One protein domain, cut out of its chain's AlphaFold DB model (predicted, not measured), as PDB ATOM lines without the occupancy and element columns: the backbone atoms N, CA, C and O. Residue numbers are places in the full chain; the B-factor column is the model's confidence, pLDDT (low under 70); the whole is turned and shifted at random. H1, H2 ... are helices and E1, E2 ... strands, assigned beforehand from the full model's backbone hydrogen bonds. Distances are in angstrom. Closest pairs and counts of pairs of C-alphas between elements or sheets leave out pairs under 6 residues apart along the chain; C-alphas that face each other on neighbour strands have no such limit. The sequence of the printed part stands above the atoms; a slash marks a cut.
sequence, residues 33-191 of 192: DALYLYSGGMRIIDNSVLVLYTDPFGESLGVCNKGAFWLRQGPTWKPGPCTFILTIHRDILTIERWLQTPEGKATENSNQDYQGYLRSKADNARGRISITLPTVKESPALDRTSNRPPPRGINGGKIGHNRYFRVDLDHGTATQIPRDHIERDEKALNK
ATOM      1  N   ASP A  33      25.657  21.274 141.088       77.75
ATOM      2  CA  ASP A  33      24.586  22.144 141.536       77.75
ATOM      3  C   ASP A  33      23.430  21.279 142.005       77.75
ATOM      4  O   ASP A  33      23.123  20.248 141.404       77.75
ATOM      5  N   ALA A  34      22.805  21.681 143.099       85.44
ATOM      6  CA  ALA A  34      21.693  20.943 143.666       85.44
ATOM      7  C   ALA A  34      20.478  21.849 143.784       85.44
ATOM      8  O   ALA A  34      20.553  22.966 144.304       85.44
ATOM      9  N   LEU A  35      19.356  21.344 143.293       89.19
ATOM     10  CA  LEU A  35      18.042  21.924 143.477       89.19
ATOM     11  C   LEU A  35      17.359  21.163 144.601       89.19
ATOM     12  O   LEU A  35      17.178  19.950 144.506       89.19
ATOM     13  N   TYR A  36      16.974  21.879 145.647       92.75
ATOM     14  CA  TYR A  36      16.169  21.351 146.736       92.75
ATOM     15  C   TYR A  36      14.744  21.853 146.572       92.75
ATOM     16  O   TYR A  36      14.518  23.056 146.435       92.75
ATOM     17  N   LEU A  37      13.804  20.918 146.560       94.00
ATOM     18  CA  LEU A  37      12.411  21.158 146.217       94.00
ATOM     19  C   LEU A  37      11.587  21.433 147.478       94.00
ATOM     20  O   LEU A  37      11.757  20.772 148.506       94.00
ATOM     21  N   TYR A  38      10.696  22.415 147.390       93.69
ATOM     22  CA  TYR A  38       9.846  22.884 148.477       93.69
ATOM     23  C   TYR A  38       8.388  22.935 148.025       93.69
ATOM     24  O   TYR A  38       8.103  23.256 146.873       93.69
ATOM     25  N   SER A  39       7.476  22.653 148.951       92.50
ATOM     26  CA  SER A  39       6.035  22.888 148.802       92.50
ATOM     27  C   SER A  39       5.440  23.208 150.176       92.50
ATOM     28  O   SER A  39       5.900  22.695 151.200       92.50
ATOM     29  N   GLY A  40       4.478  24.125 150.225       90.44
ATOM     30  CA  GLY A  40       3.927  24.687 151.457       90.44
ATOM     31  C   GLY A  40       4.986  25.367 152.327       90.44
ATOM     32  O   GLY A  40       4.894  25.334 153.551       90.44
ATOM     33  N   GLY A  41       6.049  25.902 151.717       87.81
ATOM     34  CA  GLY A  41       7.186  26.501 152.422       87.81
ATOM     35  C   GLY A  41       8.146  25.511 153.099       87.81
ATOM     36  O   GLY A  41       9.178  25.948 153.610       87.81
ATOM     37  N   MET A  42       7.865  24.205 153.067       90.88
ATOM     38  CA  MET A  42       8.691  23.157 153.674       90.88
ATOM     39  C   MET A  42       9.513  22.408 152.629       90.88
ATOM     40  O   MET A  42       9.069  22.211 151.498       90.88
ATOM     41  N   ARG A  43      10.711  21.959 153.021       92.00
ATOM     42  CA  ARG A  43      11.553  21.109 152.174       92.00
ATOM     43  C   ARG A  43      10.900  19.740 152.010       92.00
ATOM     44  O   ARG A  43      10.514  19.112 152.993       92.00
ATOM     45  N   ILE A  44      10.836  19.264 150.774       93.31
ATOM     46  CA  ILE A  44      10.423  17.899 150.460       93.31
ATOM     47  C   ILE A  44      11.601  16.971 150.761       93.31
ATOM     48  O   ILE A  44      12.718  17.211 150.306       93.31
ATOM     49  N   ILE A  45      11.357  15.930 151.555       92.56
ATOM     50  CA  ILE A  45      12.393  14.997 152.041       92.56
ATOM     51  C   ILE A  45      12.143  13.544 151.631       92.56
ATOM     52  O   ILE A  45      12.982  12.680 151.881       92.56
ATOM     53  N   ASP A  46      10.999  13.282 151.008       94.06
ATOM     54  CA  ASP A  46      10.597  11.985 150.480       94.06
ATOM     55  C   ASP A  46      10.745  11.951 148.948       94.06
ATOM     56  O   ASP A  46      11.197  12.909 148.310       94.06
ATOM     57  N   ASN A  47      10.374  10.823 148.346       95.31
ATOM     58  CA  ASN A  47      10.353  10.653 146.893       95.31
ATOM     59  C   ASN A  47       8.960  10.956 146.316       95.31
ATOM     60  O   ASN A  47       8.366  10.108 145.656       95.31
ATOM     61  N   SER A  48       8.402  12.134 146.593       96.19
ATOM     62  CA  SER A  48       7.085  12.541 146.063       96.19
ATOM     63  C   SER A  48       7.145  13.334 144.757       96.19
ATOM     64  O   SER A  48       6.104  13.550 144.130       96.19
ATOM     65  N   VAL A  49       8.338  13.758 144.321       96.56
ATOM     66  CA  VAL A  49       8.517  14.569 143.110       96.56
ATOM     67  C   VAL A  49       9.215  13.782 142.012       96.56
ATOM     68  O   VAL A  49      10.244  13.139 142.237       96.56
ATOM     69  N   LEU A  50       8.664  13.884 140.805       96.25
ATOM     70  CA  LEU A  50       9.285  13.408 139.577       96.25
ATOM     71  C   LEU A  50       9.802  14.588 138.752       96.25
ATOM     72  O   LEU A  50       9.254  15.686 138.810       96.25
ATOM     73  N   VAL A  51      10.830  14.348 137.948       93.69
ATOM     74  CA  VAL A  51      11.336  15.277 136.935       93.69
ATOM     75  C   VAL A  51      11.097  14.689 135.550       93.69
ATOM     76  O   VAL A  51      11.316  13.495 135.335       93.69
ATOM     77  N   LEU A  52      10.636  15.523 134.621       91.88
ATOM     78  CA  LEU A  52      10.482  15.181 133.212       91.88
ATOM     79  C   LEU A  52      11.755  15.566 132.457       91.88
ATOM     80  O   LEU A  52      12.137  16.738 132.415       91.88
ATOM     81  N   TYR A  53      12.389  14.578 131.839       86.25
ATOM     82  CA  TYR A  53      13.466  14.780 130.887       86.25
ATOM     83  C   TYR A  53      12.904  14.692 129.477       86.25
ATOM     84  O   TYR A  53      12.363  13.659 129.081       86.25
ATOM     85  N   THR A  54      13.080  15.764 128.716       80.06
ATOM     86  CA  THR A  54      12.805  15.783 127.281       80.06
ATOM     87  C   THR A  54      14.131  15.686 126.538       80.06
ATOM     88  O   THR A  54      15.012  16.541 126.685       80.06
ATOM     89  N   ASP A  55      14.290  14.638 125.742       72.69
ATOM     90  CA  ASP A  55      15.423  14.456 124.846       72.69
ATOM     91  C   ASP A  55      14.938  14.198 123.402       72.69
ATOM     92  O   ASP A  55      13.740  14.026 123.171       72.69
ATOM     93  N   PRO A  56      15.831  14.226 122.393       74.19
ATOM     94  CA  PRO A  56      15.440  13.999 120.999       74.19
ATOM     95  C   PRO A  56      14.832  12.617 120.713       74.19
ATOM     96  O   PRO A  56      14.247  12.425 119.652       74.19
ATOM     97  N   PHE A  57      14.999  11.654 121.621       76.25
ATOM     98  CA  PHE A  57      14.503  10.285 121.512       76.25
ATOM     99  C   PHE A  57      13.202  10.069 122.302       76.25
ATOM    100  O   PHE A  57      12.581   9.016 122.165       76.25
ATOM    101  N   GLY A  58      12.761  11.063 123.078       83.00
ATOM    102  CA  GLY A  58      11.449  11.101 123.708       83.00
ATOM    103  C   GLY A  58      11.444  11.730 125.098       83.00
ATOM    104  O   GLY A  58      12.367  12.424 125.526       83.00
ATOM    105  N   GLU A  59      10.349  11.479 125.808       88.44
ATOM    106  CA  GLU A  59      10.152  11.921 127.183       88.44
ATOM    107  C   GLU A  59      10.337  10.763 128.165       88.44
ATOM    108  O   GLU A  59       9.771   9.674 127.999       88.44
ATOM    109  N   SER A  60      11.093  11.020 129.230       91.31
ATOM    110  CA  SER A  60      11.279  10.086 130.337       91.31
ATOM    111  C   SER A  60      11.115  10.778 131.684       91.31
ATOM    112  O   SER A  60      11.351  11.975 131.833       91.31
ATOM    113  N   LEU A  61      10.687  10.012 132.682       94.31
ATOM    114  CA  LEU A  61      10.535  10.465 134.057       94.31
ATOM    115  C   LEU A  61      11.684   9.938 134.916       94.31
ATOM    116  O   LEU A  61      12.139   8.803 134.759       94.31
ATOM    117  N   GLY A  62      12.115  10.756 135.872       93.19
ATOM    118  CA  GLY A  62      13.018  10.356 136.945       93.19
ATOM    119  C   GLY A  62      12.494  10.777 138.310       93.19
ATOM    120  O   GLY A  62      11.718  11.718 138.424       93.19
ATOM    121  N   VAL A  63      12.938  10.088 139.357       94.94
ATOM    122  CA  VAL A  63      12.596  10.422 140.746       94.94
ATOM    123  C   VAL A  63      13.592  11.449 141.285       94.94
ATOM    124  O   VAL A  63      14.804  11.232 141.226       94.94
ATOM    125  N   CYS A  64      13.095  12.542 141.863       93.00
ATOM    126  CA  CYS A  64      13.910  13.468 142.644       93.00
ATOM    127  C   CYS A  64      14.113  12.888 144.048       93.00
ATOM    128  O   CYS A  64      13.289  13.085 144.941       93.00
ATOM    129  N   ASN A  65      15.193  12.127 144.227       90.56
ATOM    130  CA  ASN A  65      15.471  11.416 145.475       90.56
ATOM    131  C   ASN A  65      15.551  12.397 146.659       90.56
ATOM    132  O   ASN A  65      16.352  13.334 146.627       90.56
ATOM    133  N   LYS A  66      14.724  12.179 147.688       90.94
ATOM    134  CA  LYS A  66      14.588  13.054 148.868       90.94
ATOM    135  C   LYS A  66      14.360  14.527 148.512       90.94
ATOM    136  O   LYS A  66      15.008  15.412 149.078       90.94
ATOM    137  N   GLY A  67      13.518  14.780 147.511       90.38
ATOM    138  CA  GLY A  67      13.217  16.129 147.034       90.38
ATOM    139  C   GLY A  67      14.441  16.897 146.530       90.38
ATOM    140  O   GLY A  67      14.457  18.125 146.593       90.38
ATOM    141  N   ALA A  68      15.480  16.199 146.060       91.00
ATOM    142  CA  ALA A  68      16.674  16.810 145.495       91.00
ATOM    143  C   ALA A  68      16.859  16.424 144.025       91.00
ATOM    144  O   ALA A  68      16.660  15.276 143.620       91.00
ATOM    145  N   PHE A  69      17.297  17.396 143.230       88.88
ATOM    146  CA  PHE A  69      17.672  17.211 141.838       88.88
ATOM    147  C   PHE A  69      19.097  17.717 141.615       88.88
ATOM    148  O   PHE A  69      19.409  18.883 141.858       88.88
ATOM    149  N   TRP A  70      19.976  16.810 141.193       83.19
ATOM    150  CA  TRP A  70      21.405  17.074 141.053       83.19
ATOM    151  C   TRP A  70      21.757  17.356 139.602       83.19
ATOM    152  O   TRP A  70      21.613  16.505 138.728       83.19
ATOM    153  N   LEU A  71      22.297  18.539 139.368       76.06
ATOM    154  CA  LEU A  71      22.825  18.961 138.091       76.06
ATOM    155  C   LEU A  71      24.346  18.831 138.137       76.06
ATOM    156  O   LEU A  71      25.036  19.541 138.871       76.06
ATOM    157  N   ARG A  72      24.899  17.908 137.349       63.56
ATOM    158  CA  ARG A  72      26.353  17.852 137.159       63.56
ATOM    159  C   ARG A  72      26.774  19.015 136.266       63.56
ATOM    160  O   ARG A  72      26.275  19.126 135.144       63.56
ATOM    161  N   GLN A  73      27.711  19.844 136.729       53.09
ATOM    162  CA  GLN A  73      28.377  20.783 135.834       53.09
ATOM    163  C   GLN A  73      29.235  19.985 134.843       53.09
ATOM    164  O   GLN A  73      29.988  19.086 135.205       53.09
ATOM    165  N   GLY A  74      29.041  20.264 133.561       49.66
ATOM    166  CA  GLY A  74      29.620  19.536 132.439       49.66
ATOM    167  C   GLY A  74      28.872  19.894 131.153       49.66
ATOM    168  O   GLY A  74      27.906  20.656 131.216       49.66
ATOM    169  N   PRO A  75      29.250  19.340 129.988       39.72
ATOM    170  CA  PRO A  75      28.514  19.541 128.728       39.72
ATOM    171  C   PRO A  75      27.042  19.085 128.795       39.72
ATOM    172  O   PRO A  75      26.252  19.372 127.904       39.72
ATOM    173  N   THR A  76      26.670  18.384 129.866       45.41
ATOM    174  CA  THR A  76      25.321  17.922 130.189       45.41
ATOM    175  C   THR A  76      24.476  18.928 130.976       45.41
ATOM    176  O   THR A  76      23.284  18.680 131.145       45.41
ATOM    177  N   TRP A  77      25.039  20.044 131.466       56.53
ATOM    178  CA  TRP A  77      24.224  21.135 132.011       56.53
ATOM    179  C   TRP A  77      23.412  21.741 130.866       56.53
ATOM    180  O   TRP A  77      23.962  22.426 130.003       56.53
ATOM    181  N   LYS A  78      22.103  21.493 130.861       67.31
ATOM    182  CA  LYS A  78      21.175  22.113 129.918       67.31
ATOM    183  C   LYS A  78      20.405  23.213 130.657       67.31
ATOM    184  O   LYS A  78      19.505  22.885 131.425       67.31
ATOM    185  N   PRO A  79      20.780  24.497 130.490       72.56
ATOM    186  CA  PRO A  79      19.947  25.588 130.977       72.56
ATOM    187  C   PRO A  79      18.617  25.573 130.214       72.56
ATOM    188  O   PRO A  79      18.553  25.072 129.089       72.56
ATOM    189  N   GLY A  80      17.573  26.138 130.812       74.94
ATOM    190  CA  GLY A  80      16.237  26.139 130.219       74.94
ATOM    191  C   GLY A  80      15.194  25.421 131.073       74.94
ATOM    192  O   GLY A  80      15.441  25.148 132.251       74.94
ATOM    193  N   PRO A  81      13.998  25.183 130.518       81.62
ATOM    194  CA  PRO A  81      12.870  24.679 131.284       81.62
ATOM    195  C   PRO A  81      13.119  23.249 131.765       81.62
ATOM    196  O   PRO A  81      13.513  22.372 131.000       81.62
ATOM    197  N   CYS A  82      12.839  23.015 133.041       86.56
ATOM    198  CA  CYS A  82      12.802  21.703 133.662       86.56
ATOM    199  C   CYS A  82      11.446  21.541 134.350       86.56
ATOM    200  O   CYS A  82      11.051  22.393 135.147       86.56
ATOM    201  N   THR A  83      10.712  20.482 134.012       91.69
ATOM    202  CA  THR A  83       9.367  20.256 134.550       91.69
ATOM    203  C   THR A  83       9.421  19.283 135.716       91.69
ATOM    204  O   THR A  83       9.860  18.143 135.567       91.69
ATOM    205  N   PHE A  84       8.927  19.732 136.865       94.19
ATOM    206  CA  PHE A  84       8.758  18.936 138.071       94.19
ATOM    207  C   PHE A  84       7.285  18.585 138.260       94.19
ATOM    208  O   PHE A  84       6.391  19.402 138.029       94.19
ATOM    209  N   ILE A  85       7.030  17.355 138.685       95.62
ATOM    210  CA  ILE A  85       5.698  16.790 138.874       95.62
ATOM    211  C   ILE A  85       5.581  16.382 140.340       95.62
ATOM    212  O   ILE A  85       6.172  15.388 140.761       95.62
ATOM    213  N   LEU A  86       4.826  17.155 141.120       95.19
ATOM    214  CA  LEU A  86       4.529  16.835 142.512       95.19
ATOM    215  C   LEU A  86       3.379  15.833 142.551       95.19
ATOM    216  O   LEU A  86       2.246  16.155 142.187       95.19
ATOM    217  N   THR A  87       3.653  14.612 142.987       95.38
ATOM    218  CA  THR A  87       2.655  13.540 142.997       95.38
ATOM    219  C   THR A  87       1.820  13.550 144.282       95.38
ATOM    220  O   THR A  87       2.160  14.198 145.273       95.38
ATOM    221  N   ILE A  88       0.692  12.835 144.278       93.56
ATOM    222  CA  ILE A  88      -0.072  12.550 145.506       93.56
ATOM    223  C   ILE A  88       0.575  11.445 146.352       93.56
ATOM    224  O   ILE A  88       0.253  11.305 147.531       93.56
ATOM    225  N   HIS A  89       1.457  10.649 145.744       92.00
ATOM    226  CA  HIS A  89       2.128   9.537 146.391       92.00
ATOM    227  C   HIS A  89       3.370  10.035 147.125       92.00
ATOM    228  O   HIS A  89       4.130  10.857 146.620       92.00
ATOM    229  N   ARG A  90       3.594   9.505 148.322       90.12
ATOM    230  CA  ARG A  90       4.877   9.644 149.011       90.12
ATOM    231  C   ARG A  90       5.724   8.409 148.736       90.12
ATOM    232  O   ARG A  90       5.181   7.353 148.414       90.12
ATOM    233  N   ASP A  91       7.039   8.570 148.839       93.00
ATOM    234  CA  ASP A  91       8.009   7.474 148.748       93.00
ATOM    235  C   ASP A  91       7.929   6.634 147.460       93.00
ATOM    236  O   ASP A  91       8.018   5.405 147.493       93.00
ATOM    237  N   ILE A  92       7.807   7.294 146.300       96.12
ATOM    238  CA  ILE A  92       7.936   6.618 145.004       96.12
ATOM    239  C   ILE A  92       9.284   5.892 144.952       96.12
ATOM    240  O   ILE A  92      10.343   6.430 145.306       96.12
ATOM    241  N   LEU A  93       9.237   4.630 144.533       96.69
ATOM    242  CA  LEU A  93      10.414   3.781 144.505       96.69
ATOM    243  C   LEU A  93      11.369   4.258 143.414       96.69
ATOM    244  O   LEU A  93      10.946   4.561 142.303       96.69
ATOM    245  N   THR A  94      12.664   4.286 143.732       94.56
ATOM    246  CA  THR A  94      13.706   4.363 142.702       94.56
ATOM    247  C   THR A  94      13.735   3.055 141.917       94.56
ATOM    248  O   THR A  94      13.227   2.040 142.399       94.56
ATOM    249  N   ILE A  95      14.365   3.043 140.740       94.75
ATOM    250  CA  ILE A  95      14.422   1.841 139.901       94.75
ATOM    251  C   ILE A  95      15.028   0.654 140.658       94.75
ATOM    252  O   ILE A  95      14.485  -0.442 140.614       94.75
ATOM    253  N   GLU A  96      16.078   0.878 141.452       95.19
ATOM    254  CA  GLU A  96      16.756  -0.177 142.212       95.19
ATOM    255  C   GLU A  96      15.840  -0.803 143.264       95.19
ATOM    256  O   GLU A  96      15.904  -2.006 143.507       95.19
ATOM    257  N   ARG A  97      14.982   0.007 143.893       96.56
ATOM    258  CA  ARG A  97      14.004  -0.470 144.878       96.56
ATOM    259  C   ARG A  97      12.792  -1.097 144.206       96.56
ATOM    260  O   ARG A  97      12.288  -2.106 144.685       96.56
ATOM    261  N   TRP A  98      12.340  -0.525 143.098       97.75
ATOM    262  CA  TRP A  98      11.230  -1.058 142.325       97.75
ATOM    263  C   TRP A  98      11.564  -2.444 141.764       97.75
ATOM    264  O   TRP A  98      10.763  -3.357 141.920       97.75
ATOM    265  N   LEU A  99      12.782  -2.667 141.261       97.62
ATOM    266  CA  LEU A  99      13.257  -3.979 140.791       97.62
ATOM    267  C   LEU A  99      13.268  -5.077 141.872       97.62
ATOM    268  O   LEU A  99      13.413  -6.253 141.558       97.62
ATOM    269  N   GLN A 100      13.114  -4.725 143.151       97.50
ATOM    270  CA  GLN A 100      13.014  -5.696 144.248       97.50
ATOM    271  C   GLN A 100      11.567  -6.140 144.532       97.50
ATOM    272  O   GLN A 100      11.367  -7.136 145.238       97.50
ATOM    273  N   THR A 101      10.575  -5.433 143.983       97.19
ATOM    274  CA  THR A 101       9.140  -5.755 144.085       97.19
ATOM    275  C   THR A 101       8.765  -6.953 143.203       97.19
ATOM    276  O   THR A 101       9.533  -7.304 142.304       97.19
ATOM    277  N   PRO A 102       7.611  -7.609 143.428       96.94
ATOM    278  CA  PRO A 102       7.125  -8.652 142.527       96.94
ATOM    279  C   PRO A 102       6.986  -8.168 141.080       96.94
ATOM    280  O   PRO A 102       7.441  -8.867 140.180       96.94
ATOM    281  N   GLU A 103       6.440  -6.964 140.856       95.00
ATOM    282  CA  GLU A 103       6.310  -6.407 139.504       95.00
ATOM    283  C   GLU A 103       7.683  -6.167 138.867       95.00
ATOM    284  O   GLU A 103       7.931  -6.579 137.736       95.00
ATOM    285  N   GLY A 104       8.609  -5.562 139.616       95.38
ATOM    286  CA  GLY A 104       9.954  -5.272 139.126       95.38
ATOM    287  C   GLY A 104      10.829  -6.508 138.916       95.38
ATOM    288  O   GLY A 104      11.734  -6.467 138.094       95.38
ATOM    289  N   LYS A 105      10.567  -7.621 139.610       95.62
ATOM    290  CA  LYS A 105      11.257  -8.903 139.374       95.62
ATOM    291  C   LYS A 105      10.712  -9.663 138.168       95.62
ATOM    292  O   LYS A 105      11.437 -10.475 137.602       95.62
ATOM    293  N   ALA A 106       9.451  -9.431 137.811       95.56
ATOM    294  CA  ALA A 106       8.780 -10.086 136.694       95.56
ATOM    295  C   ALA A 106       8.986  -9.361 135.350       95.56
ATOM    296  O   ALA A 106       8.551  -9.866 134.320       95.56
ATOM    297  N   THR A 107       9.621  -8.184 135.348       94.62
ATOM    298  CA  THR A 107       9.857  -7.395 134.132       94.62
ATOM    299  C   THR A 107      10.842  -8.076 133.179       94.62
ATOM    300  O   THR A 107      11.911  -8.538 133.581       94.62
ATOM    301  N   GLU A 108      10.518  -8.057 131.888       93.44
ATOM    302  CA  GLU A 108      11.444  -8.425 130.810       93.44
ATOM    303  C   GLU A 108      12.169  -7.189 130.243       93.44
ATOM    304  O   GLU A 108      13.251  -7.302 129.664       93.44
ATOM    305  N   ASN A 109      11.610  -5.990 130.453       95.25
ATOM    306  CA  ASN A 109      12.170  -4.711 130.022       95.25
ATOM    307  C   ASN A 109      12.077  -3.664 131.142       95.25
ATOM    308  O   ASN A 109      11.199  -2.796 131.162       95.25
ATOM    309  N   SER A 110      13.052  -3.727 132.051       93.50
ATOM    310  CA  SER A 110      13.102  -2.890 133.254       93.50
ATOM    311  C   SER A 110      12.919  -1.394 132.995       93.50
ATOM    312  O   SER A 110      12.244  -0.731 133.775       93.50
ATOM    313  N   ASN A 111      13.484  -0.843 131.916       91.75
ATOM    314  CA  ASN A 111      13.373   0.588 131.642       91.75
ATOM    315  C   ASN A 111      11.952   0.968 131.210       91.75
ATOM    316  O   ASN A 111      11.372   1.905 131.753       91.75
ATOM    317  N   GLN A 112      11.372   0.240 130.253       95.12
ATOM    318  CA  GLN A 112      10.031   0.539 129.750       95.12
ATOM    319  C   GLN A 112       8.969   0.381 130.841       95.12
ATOM    320  O   GLN A 112       8.139   1.278 131.024       95.12
ATOM    321  N   ASP A 113       9.029  -0.712 131.596       97.00
ATOM    322  CA  ASP A 113       8.039  -1.021 132.627       97.00
ATOM    323  C   ASP A 113       8.164  -0.067 133.817       97.00
ATOM    324  O   ASP A 113       7.157   0.427 134.330       97.00
ATOM    325  N   TYR A 114       9.392   0.295 134.199       97.31
ATOM    326  CA  TYR A 114       9.612   1.305 135.230       97.31
ATOM    327  C   TYR A 114       9.122   2.693 134.792       97.31
ATOM    328  O   TYR A 114       8.513   3.410 135.586       97.31
ATOM    329  N   GLN A 115       9.304   3.075 133.522       96.56
ATOM    330  CA  GLN A 115       8.700   4.302 132.993       96.56
ATOM    331  C   GLN A 115       7.164   4.238 133.030       96.56
ATOM    332  O   GLN A 115       6.524   5.233 133.363       96.56
ATOM    333  N   GLY A 116       6.561   3.076 132.756       96.31
ATOM    334  CA  GLY A 116       5.125   2.840 132.951       96.31
ATOM    335  C   GLY A 116       4.689   3.038 134.405       96.31
ATOM    336  O   GLY A 116       3.741   3.781 134.673       96.31
ATOM    337  N   TYR A 117       5.433   2.463 135.355       97.19
ATOM    338  CA  TYR A 117       5.229   2.676 136.788       97.19
ATOM    339  C   TYR A 117       5.282   4.166 137.149       97.19
ATOM    340  O   TYR A 117       4.345   4.669 137.768       97.19
ATOM    341  N   LEU A 118       6.311   4.904 136.720       97.19
ATOM    342  CA  LEU A 118       6.429   6.334 137.018       97.19
ATOM    343  C   LEU A 118       5.298   7.163 136.400       97.19
ATOM    344  O   LEU A 118       4.755   8.033 137.082       97.19
ATOM    345  N   ARG A 119       4.893   6.873 135.155       96.50
ATOM    346  CA  ARG A 119       3.748   7.543 134.512       96.50
ATOM    347  C   ARG A 119       2.463   7.331 135.312       96.50
ATOM    348  O   ARG A 119       1.805   8.310 135.640       96.50
ATOM    349  N   SER A 120       2.206   6.104 135.776       95.69
ATOM    350  CA  SER A 120       1.038   5.815 136.627       95.69
ATOM    351  C   SER A 120       1.023   6.627 137.932       95.69
ATOM    352  O   SER A 120      -0.038   6.999 138.430       95.69
ATOM    353  N   LYS A 121       2.200   6.952 138.492       95.75
ATOM    354  CA  LYS A 121       2.315   7.826 139.674       95.75
ATOM    355  C   LYS A 121       2.132   9.304 139.337       95.75
ATOM    356  O   LYS A 121       1.787  10.085 140.225       95.75
ATOM    357  N   ALA A 122       2.356   9.687 138.084       94.81
ATOM    358  CA  ALA A 122       2.209  11.051 137.599       94.81
ATOM    359  C   ALA A 122       0.782  11.388 137.134       94.81
ATOM    360  O   ALA A 122       0.438  12.569 137.130       94.81
ATOM    361  N   ASP A 123      -0.043  10.408 136.750       91.00
ATOM    362  CA  ASP A 123      -1.357  10.642 136.123       91.00
ATOM    363  C   ASP A 123      -2.259  11.579 136.945       91.00
ATOM    364  O   ASP A 123      -2.824  12.526 136.399       91.00
ATOM    365  N   ASN A 124      -2.274  11.412 138.271       84.38
ATOM    366  CA  ASN A 124      -3.041  12.238 139.214       84.38
ATOM    367  C   ASN A 124      -2.146  13.146 140.073       84.38
ATOM    368  O   ASN A 124      -2.360  13.299 141.277       84.38
ATOM    369  N   ALA A 125      -1.089  13.702 139.480       90.44
ATOM    370  CA  ALA A 125      -0.190  14.613 140.179       90.44
ATOM    371  C   ALA A 125      -0.929  15.833 140.756       90.44
ATOM    372  O   ALA A 125      -1.814  16.399 140.117       90.44
ATOM    373  N   ARG A 126      -0.513  16.270 141.952       88.94
ATOM    374  CA  ARG A 126      -1.015  17.490 142.608       88.94
ATOM    375  C   ARG A 126      -0.695  18.741 141.802       88.94
ATOM    376  O   ARG A 126      -1.477  19.682 141.798       88.94
ATOM    377  N   GLY A 127       0.463  18.749 141.149       88.62
ATOM    378  CA  GLY A 127       0.916  19.877 140.353       88.62
ATOM    379  C   GLY A 127       2.006  19.478 139.373       88.62
ATOM    380  O   GLY A 127       2.777  18.545 139.609       88.62
ATOM    381  N   ARG A 128       2.058  20.209 138.262       93.62
ATOM    382  CA  ARG A 128       3.142  20.169 137.281       93.62
ATOM    383  C   ARG A 128       3.650  21.590 137.120       93.62
ATOM    384  O   ARG A 128       2.858  22.479 136.825       93.62
ATOM    385  N   ILE A 129       4.942  21.795 137.332       91.94
ATOM    386  CA  ILE A 129       5.547  23.122 137.297       91.94
ATOM    387  C   ILE A 129       6.819  23.089 136.462       91.94
ATOM    388  O   ILE A 129       7.705  22.264 136.683       91.94
ATOM    389  N   SER A 130       6.896  23.977 135.479       90.06
ATOM    390  CA  SER A 130       8.087  24.157 134.654       90.06
ATOM    391  C   SER A 130       8.898  25.320 135.197       90.06
ATOM    392  O   SER A 130       8.381  26.419 135.374       90.06
ATOM    393  N   ILE A 131      10.173  25.068 135.466       85.19
ATOM    394  CA  ILE A 131      11.080  26.022 136.094       85.19
ATOM    395  C   ILE A 131      12.288  26.189 135.189       85.19
ATOM    396  O   ILE A 131      12.946  25.215 134.822       85.19
ATOM    397  N   THR A 132      12.576  27.429 134.813       84.06
ATOM    398  CA  THR A 132      13.724  27.743 133.964       84.06
ATOM    399  C   THR A 132      14.994  27.742 134.800       84.06
ATOM    400  O   THR A 132      15.193  28.600 135.658       84.06
ATOM    401  N   LEU A 133      15.869  26.776 134.535       80.00
ATOM    402  CA  LEU A 133      17.171  26.677 135.177       80.00
ATOM    403  C   LEU A 133      18.123  27.729 134.589       80.00
ATOM    404  O   LEU A 133      18.324  27.736 133.368       80.00
ATOM    405  N   PRO A 134      18.727  28.594 135.425       75.44
ATOM    406  CA  PRO A 134      19.578  29.678 134.951       75.44
ATOM    407  C   PRO A 134      20.917  29.155 134.428       75.44
ATOM    408  O   PRO A 134      21.441  28.131 134.861       75.44
ATOM    409  N   THR A 135      21.544  29.889 133.521       76.75
ATOM    410  CA  THR A 135      22.919  29.608 133.098       76.75
ATOM    411  C   THR A 135      23.929  29.869 134.228       76.75
ATOM    412  O   THR A 135      23.652  30.540 135.222       76.75
ATOM    413  N   VAL A 136      25.166  29.384 134.064       75.38
ATOM    414  CA  VAL A 136      26.284  29.714 134.978       75.38
ATOM    415  C   VAL A 136      26.544  31.219 135.056       75.38
ATOM    416  O   VAL A 136      26.894  31.727 136.118       75.38
ATOM    417  N   LYS A 137      26.346  31.938 133.947       76.19
ATOM    418  CA  LYS A 137      26.539  33.388 133.880       76.19
ATOM    419  C   LYS A 137      25.462  34.146 134.661       76.19
ATOM    420  O   LYS A 137      25.778  35.138 135.306       76.19
ATOM    421  N   GLU A 138      24.218  33.680 134.598       75.75
ATOM    422  CA  GLU A 138      23.070  34.304 135.274       75.75
ATOM    423  C   GLU A 138      23.023  33.995 136.771       75.75
ATOM    424  O   GLU A 138      22.482  34.772 137.550       75.75
ATOM    425  N   SER A 139      23.588  32.867 137.195       75.12
ATOM    426  CA  SER A 139      23.644  32.480 138.606       75.12
ATOM    427  C   SER A 139      25.035  31.951 138.950       75.12
ATOM    428  O   SER A 139      25.239  30.728 138.986       75.12
ATOM    429  N   PRO A 140      26.018  32.850 139.160       78.25
ATOM    430  CA  PRO A 140      27.342  32.470 139.635       78.25
ATOM    431  C   PRO A 140      27.252  31.912 141.059       78.25
ATOM    432  O   PRO A 140      26.325  32.218 141.800       78.25
ATOM    433  N   ALA A 141      28.206  31.083 141.481       78.88
ATOM    434  CA  ALA A 141      28.183  30.543 142.839       78.88
ATOM    435  C   ALA A 141      28.286  31.638 143.908       78.88
ATOM    436  O   ALA A 141      29.197  32.468 143.863       78.88
ATOM    437  N   LEU A 142      27.354  31.601 144.869       76.94
ATOM    438  CA  LEU A 142      27.353  32.480 146.043       76.94
ATOM    439  C   LEU A 142      28.537  32.186 146.967       76.94
ATOM    440  O   LEU A 142      29.112  33.099 147.546       76.94
ATOM    441  N   ASP A 143      28.910  30.913 147.073       71.81
ATOM    442  CA  ASP A 143      30.064  30.464 147.837       71.81
ATOM    443  C   ASP A 143      31.171  30.021 146.875       71.81
ATOM    444  O   ASP A 143      30.978  29.125 146.052       71.81
ATOM    445  N   ARG A 144      32.336  30.668 146.978       66.81
ATOM    446  CA  ARG A 144      33.537  30.336 146.199       66.81
ATOM    447  C   ARG A 144      34.504  29.436 146.961       66.81
ATOM    448  O   ARG A 144      35.662  29.304 146.568       66.81
ATOM    449  N   THR A 145      34.057  28.793 148.033       60.16
ATOM    450  CA  THR A 145      34.844  27.759 148.694       60.16
ATOM    451  C   THR A 145      35.145  26.668 147.671       60.16
ATOM    452  O   THR A 145      34.246  26.087 147.054       60.16
ATOM    453  N   SER A 146      36.432  26.444 147.410       55.69
ATOM    454  CA  SER A 146      36.877  25.420 146.471       55.69
ATOM    455  C   SER A 146      36.352  24.062 146.923       55.69
ATOM    456  O   SER A 146      36.517  23.671 148.080       55.69
ATOM    457  N   ASN A 147      35.720  23.328 146.006       56.59
ATOM    458  CA  ASN A 147      35.412  21.925 146.243       56.59
ATOM    459  C   ASN A 147      36.699  21.152 146.571       56.59
ATOM    460  O   ASN A 147      37.798  21.564 146.185       56.59
ATOM    461  N   ARG A 148      36.560  20.027 147.290       55.72
ATOM    462  CA  ARG A 148      37.705  19.152 147.583       55.72
ATOM    463  C   ARG A 148      38.466  18.858 146.282       55.72
ATOM    464  O   ARG A 148      37.818  18.631 145.256       55.72
ATOM    465  N   PRO A 149      39.809  18.868 146.312       55.38
ATOM    466  CA  PRO A 149      40.597  18.555 145.132       55.38
ATOM    467  C   PRO A 149      40.197  17.176 144.586       55.38
ATOM    468  O   PRO A 149      39.814  16.298 145.370       55.38
ATOM    469  N   PRO A 150      40.249  16.984 143.257       56.06
ATOM    470  CA  PRO A 150      39.875  15.716 142.652       56.06
ATOM    471  C   PRO A 150      40.734  14.559 143.203       56.06
ATOM    472  O   PRO A 150      41.856  14.786 143.670       56.06
ATOM    473  N   PRO A 151      40.226  13.312 143.163       55.59
ATOM    474  CA  PRO A 151      40.985  12.128 143.560       55.59
ATOM    475  C   PRO A 151      42.363  12.054 142.882       55.59
ATOM    476  O   PRO A 151      42.518  12.451 141.723       55.59
ATOM    477  N   ARG A 152      43.365  11.514 143.594       53.34
ATOM    478  CA  ARG A 152      44.725  11.318 143.057       53.34
ATOM    479  C   ARG A 152      44.659  10.533 141.738       53.34
ATOM    480  O   ARG A 152      44.064   9.463 141.699       53.34
ATOM    481  N   GLY A 153      45.289  11.060 140.686       56.25
ATOM    482  CA  GLY A 153      45.325  10.455 139.346       56.25
ATOM    483  C   GLY A 153      44.489  11.184 138.288       56.25
ATOM    484  O   GLY A 153      44.681  10.938 137.102       56.25
ATOM    485  N   ILE A 154      43.617  12.119 138.685       53.47
ATOM    486  CA  ILE A 154      42.897  12.999 137.756       53.47
ATOM    487  C   ILE A 154      43.644  14.334 137.647       53.47
ATOM    488  O   ILE A 154      43.550  15.183 138.532       53.47
ATOM    489  N   ASN A 155      44.364  14.535 136.542       50.03
ATOM    490  CA  ASN A 155      45.018  15.803 136.212       50.03
ATOM    491  C   ASN A 155      44.177  16.572 135.174       50.03
ATOM    492  O   ASN A 155      43.737  15.984 134.190       50.03
ATOM    493  N   GLY A 156      43.975  17.885 135.366       47.22
ATOM    494  CA  GLY A 156      43.417  18.773 134.327       47.22
ATOM    495  C   GLY A 156      41.976  19.285 134.505       47.22
ATOM    496  O   GLY A 156      41.415  19.833 133.560       47.22
ATOM    497  N   GLY A 157      41.366  19.160 135.686       48.91
ATOM    498  CA  GLY A 157      40.042  19.738 135.968       48.91
ATOM    499  C   GLY A 157      40.104  21.114 136.633       48.91
ATOM    500  O   GLY A 157      40.881  21.314 137.568       48.91
ATOM    501  N   LYS A 158      39.247  22.054 136.214       54.28
ATOM    502  CA  LYS A 158      38.983  23.267 137.007       54.28
ATOM    503  C   LYS A 158      38.049  22.897 138.160       54.28
ATOM    504  O   LYS A 158      36.984  22.321 137.938       54.28
ATOM    505  N   ILE A 159      38.434  23.242 139.386       57.47
ATOM    506  CA  ILE A 159      37.550  23.125 140.548       57.47
ATOM    507  C   ILE A 159      36.460  24.189 140.387       57.47
ATOM    508  O   ILE A 159      36.717  25.378 140.550       57.47
ATOM    509  N   GLY A 160      35.260  23.763 139.996       62.47
ATOM    510  CA  GLY A 160      34.078  24.621 140.011       62.47
ATOM    511  C   GLY A 160      33.549  24.807 141.432       62.47
ATOM    512  O   GLY A 160      33.900  24.051 142.341       62.47
ATOM    513  N   HIS A 161      32.652  25.773 141.602       73.75
ATOM    514  CA  HIS A 161      31.943  26.022 142.855       73.75
ATOM    515  C   HIS A 161      30.511  25.490 142.773       73.75
ATOM    516  O   HIS A 161      29.845  25.668 141.750       73.75
ATOM    517  N   ASN A 162      30.044  24.845 143.844       77.00
ATOM    518  CA  ASN A 162      28.675  24.332 143.907       77.00
ATOM    519  C   ASN A 162      27.678  25.481 144.031       77.00
ATOM    520  O   ASN A 162      27.909  26.448 144.761       77.00
ATOM    521  N   ARG A 163      26.535  25.338 143.367       81.19
ATOM    522  CA  ARG A 163      25.398  26.243 143.508       81.19
ATOM    523  C   ARG A 163      24.234  25.472 144.095       81.19
ATOM    524  O   ARG A 163      23.912  24.374 143.651       81.19
ATOM    525  N   TYR A 164      23.596  26.062 145.087       86.31
ATOM    526  CA  TYR A 164      22.428  25.479 145.719       86.31
ATOM    527  C   TYR A 164      21.230  26.355 145.408       86.31
ATOM    528  O   TYR A 164      21.315  27.580 145.486       86.31
ATOM    529  N   PHE A 165      20.129  25.725 145.033       88.50
ATOM    530  CA  PHE A 165      18.894  26.412 144.702       88.50
ATOM    531  C   PHE A 165      17.771  25.872 145.575       88.50
ATOM    532  O   PHE A 165      17.587  24.660 145.691       88.50
ATOM    533  N   ARG A 166      17.007  26.788 146.165       91.69
ATOM    534  CA  ARG A 166      15.670  26.519 146.677       91.69
ATOM    535  C   ARG A 166      14.706  26.635 145.509       91.69
ATOM    536  O   ARG A 166      14.687  27.658 144.832       91.69
ATOM    537  N   VAL A 167      13.907  25.604 145.304       91.31
ATOM    538  CA  VAL A 167      12.908  25.551 144.244       91.31
ATOM    539  C   VAL A 167      11.541  25.412 144.888       91.31
ATOM    540  O   VAL A 167      11.239  24.382 145.483       91.31
ATOM    541  N   ASP A 168      10.738  26.465 144.801       91.38
ATOM    542  CA  ASP A 168       9.378  26.491 145.330       91.38
ATOM    543  C   ASP A 168       8.406  26.013 144.249       91.38
ATOM    544  O   ASP A 168       8.212  26.683 143.230       91.38
ATOM    545  N   LEU A 169       7.843  24.819 144.444       91.62
ATOM    546  CA  LEU A 169       6.987  24.173 143.453       91.62
ATOM    547  C   LEU A 169       5.588  24.793 143.377       91.62
ATOM    548  O   LEU A 169       4.930  24.628 142.353       91.62
ATOM    549  N   ASP A 170       5.149  25.514 144.410       88.94
ATOM    550  CA  ASP A 170       3.824  26.139 144.425       88.94
ATOM    551  C   ASP A 170       3.809  27.416 143.568       88.94
ATOM    552  O   ASP A 170       2.786  27.774 142.987       88.94
ATOM    553  N   HIS A 171       4.965  28.080 143.452       84.62
ATOM    554  CA  HIS A 171       5.121  29.351 142.736       84.62
ATOM    555  C   HIS A 171       5.979  29.248 141.467       84.62
ATOM    556  O   HIS A 171       6.053  30.200 140.692       84.62
ATOM    557  N   GLY A 172       6.665  28.121 141.255       85.19
ATOM    558  CA  GLY A 172       7.578  27.927 140.125       85.19
ATOM    559  C   GLY A 172       8.846  28.773 140.192       85.19
ATOM    560  O   GLY A 172       9.456  29.059 139.163       85.19
ATOM    561  N   THR A 173       9.259  29.187 141.390       85.75
ATOM    562  CA  THR A 173      10.423  30.060 141.576       85.75
ATOM    563  C   THR A 173      11.651  29.268 142.002       85.75
ATOM    564  O   THR A 173      11.593  28.493 142.957       85.75
ATOM    565  N   ALA A 174      12.784  29.517 141.347       87.69
ATOM    566  CA  ALA A 174      14.093  29.047 141.787       87.69
ATOM    567  C   ALA A 174      14.907  30.222 142.341       87.69
ATOM    568  O   ALA A 174      15.124  31.222 141.659       87.69
ATOM    569  N   THR A 175      15.385  30.094 143.573       87.94
ATOM    570  CA  THR A 175      16.223  31.095 144.235       87.94
ATOM    571  C   THR A 175      17.528  30.451 144.647       87.94
ATOM    572  O   THR A 175      17.544  29.415 145.310       87.94
ATOM    573  N   GLN A 176      18.643  31.062 144.260       87.06
ATOM    574  CA  GLN A 176      19.944  30.602 144.711       87.06
ATOM    575  C   GLN A 176      20.112  30.893 146.205       87.06
ATOM    576  O   GLN A 176      19.805  31.989 146.669       87.06
ATOM    577  N   ILE A 177      20.603  29.914 146.956       87.31
ATOM    578  CA  ILE A 177      20.782  29.993 148.407       87.31
ATOM    579  C   ILE A 177      22.199  29.566 148.809       87.31
ATOM    580  O   ILE A 177      22.841  28.787 148.098       87.31
ATOM    581  N   PRO A 178      22.728  30.082 149.932       85.19
ATOM    582  CA  PRO A 178      24.020  29.652 150.450       85.19
ATOM    583  C   PRO A 178      23.947  28.220 150.996       85.19
ATOM    584  O   PRO A 178      22.888  27.758 151.429       85.19
ATOM    585  N   ARG A 179      25.097  27.537 151.037       83.56
ATOM    586  CA  ARG A 179      25.224  26.167 151.565       83.56
ATOM    587  C   ARG A 179      24.656  26.031 152.981       83.56
ATOM    588  O   ARG A 179      23.892  25.109 153.244       83.56
ATOM    589  N   ASP A 180      24.957  26.987 153.855       84.31
ATOM    590  CA  ASP A 180      24.539  26.975 155.262       84.31
ATOM    591  C   ASP A 180      23.014  26.972 155.444       84.31
ATOM    592  O   ASP A 180      22.507  26.585 156.497       84.31
ATOM    593  N   HIS A 181      22.249  27.408 154.436       84.31
ATOM    594  CA  HIS A 181      20.796  27.269 154.467       84.31
ATOM    595  C   HIS A 181      20.395  25.791 154.440       84.31
ATOM    596  O   HIS A 181      19.644  25.346 155.302       84.31
ATOM    597  N   ILE A 182      20.973  25.021 153.518       81.38
ATOM    598  CA  ILE A 182      20.712  23.586 153.370       81.38
ATOM    599  C   ILE A 182      21.128  22.821 154.620       81.38
ATOM    600  O   ILE A 182      20.367  21.990 155.110       81.38
ATOM    601  N   GLU A 183      22.303  23.125 155.174       82.94
ATOM    602  CA  GLU A 183      22.790  22.453 156.382       82.94
ATOM    603  C   GLU A 183      21.893  22.720 157.598       82.94
ATOM    604  O   GLU A 183      21.722  21.845 158.451       82.94
ATOM    605  N   ARG A 184      21.309  23.922 157.696       84.31
ATOM    606  CA  ARG A 184      20.330  24.240 158.744       84.31
ATOM    607  C   ARG A 184      19.040  23.454 158.558       84.31
ATOM    608  O   ARG A 184      18.561  22.893 159.541       84.31
ATOM    609  N   ASP A 185      18.531  23.365 157.331       82.62
ATOM    610  CA  ASP A 185      17.331  22.579 157.035       82.62
ATOM    611  C   ASP A 185      17.551  21.098 157.382       82.62
ATOM    612  O   ASP A 185      16.728  20.490 158.058       82.62
ATOM    613  N   GLU A 186      18.698  20.522 157.015       81.56
ATOM    614  CA  GLU A 186      19.035  19.124 157.338       81.56
ATOM    615  C   GLU A 186      19.165  18.886 158.844       81.56
ATOM    616  O   GLU A 186      18.681  17.882 159.364       81.56
ATOM    617  N   LYS A 187      19.769  19.828 159.577       82.75
ATOM    618  CA  LYS A 187      19.840  19.760 161.043       82.75
ATOM    619  C   LYS A 187      18.463  19.867 161.694       82.75
ATOM    620  O   LYS A 187      18.246  19.210 162.707       82.75
ATOM    621  N   ALA A 188      17.566  20.697 161.164       79.12
ATOM    622  CA  ALA A 188      16.205  20.825 161.678       79.12
ATOM    623  C   ALA A 188      15.397  19.540 161.447       79.12
ATOM    624  O   ALA A 188      14.686  19.097 162.341       79.12
ATOM    625  N   LEU A 189      15.571  18.910 160.285       75.31
ATOM    626  CA  LEU A 189      14.909  17.656 159.929       75.31
ATOM    627  C   LEU A 189      15.371  16.468 160.782       75.31
ATOM    628  O   LEU A 189      14.555  15.628 161.123       75.31
ATOM    629  N   ASN A 190      16.650  16.414 161.162       72.94
ATOM    630  CA  ASN A 190      17.204  15.325 161.981       72.94
ATOM    631  C   ASN A 190      16.910  15.452 163.490       72.94
ATOM    632  O   ASN A 190      17.354  14.608 164.268       72.94
ATOM    633  N   LYS A 191      16.254  16.533 163.925       68.31
ATOM    634  CA  LYS A 191      15.873  16.753 165.332       68.31
ATOM    635  C   LYS A 191      14.442  16.311 165.652       68.31
ATOM    636  O   LYS A 191      14.089  16.308 166.828       68.31
TER     637      LYS A 191
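Overview. This is residues 33 to 191 of the 192 residues of an uncharacterized protein of Syntrophus sp. (in: Bacteria) (UniProt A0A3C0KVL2). Two strongly twisted four-stranded sheets are partly face to face as a loose sandwich, their strands crossed at 50 degrees. H3 packs across E3 at one edge of one sheet, with H1 and H2 near its beginning; H4 grazes the other sheet, and residues 151 to 156 stick out as the tip of a long loop. The printed part has 159 residues with four named helices and eight named strands, in the order E1 E2 E3 E4 E5 H1 H2 H3 E6 E7 E8 H4, a mixed class. The sheet E4 E1 E7 E8 is mixed, and the sheet E3 E2 E5 E6 is antiparallel. The whole is compact, with a radius of gyration of the C-alphas of 17.2 A and spans of 47 by 41 by 36 A.

Arrangement. Begin at E1, residues 33 to 39, an inner strand. It is antiparallel to E4, residues 68 to 72, with N 35 and O 69 at 2.8 A, and parallel to E7, residues 164 to 168, with N 36 and O 165 at 2.8 A. E7 and E8, residues 173 to 177, form a hairpin; N 166 and O 175 are 2.8 A apart. In the other sheet, E2, residues 49 to 55, and E3, residues 58 to 63, form a hairpin with N 51 and O 62 at 2.8 A. E5, residues 80 to 86, is antiparallel to E2, with N 50 and O 85 at 2.9 A, and to E6, residues 127 to 133, with N 82 and O 131 at 2.8 A. H3, residues 110 to 122, is over E3 at a height over the sheet of 8.3 A and runs across the strands, at 74 degrees to E3 on the local plane; the closest C-alphas, of Leu 61 and Gln 115, are 6.5 A apart. H2, residues 102 to 106, and H3 touch only at the corner, and only just, with 3 pairs of C-alphas within 8 A, the closest those of Gly 104 and Ser 110 at 7.1 A. H1, residues 95 to 98, is close to H3 but not clearly touching, with C-alphas 95 and 114 at 6.7 A. H4, residues 179 to 189, only grazes the sheet E4 E1 E7 E8 with residues 179 to 182. In H2, H3 and H4 every O i to N i+4 pair is within hydrogen-bond range; H1 is too short for one.

Along the chain. Find C-alpha 33 at (24.586, 22.144, 141.536); from there E1 runs 19.9 A. E2 measures 19.5 A, E3 17.1 A, E5 19.4 A and E6 18.4 A. H3 runs 18.2 A from C-alpha 110 at (13.102, -2.890, 133.254). H4 runs 15.8 A to C-alpha 189 at (14.909, 17.656, 159.929).

Size, cuts and confidence. The farthest C-alphas, of Asn 124 and Gly 153, are 48.4 A apart. The printed part has no cut. The link E6 to E7, 30 residues, is long. Confidence is under 70 at residues 72 to 78, 144 to 160 and 191.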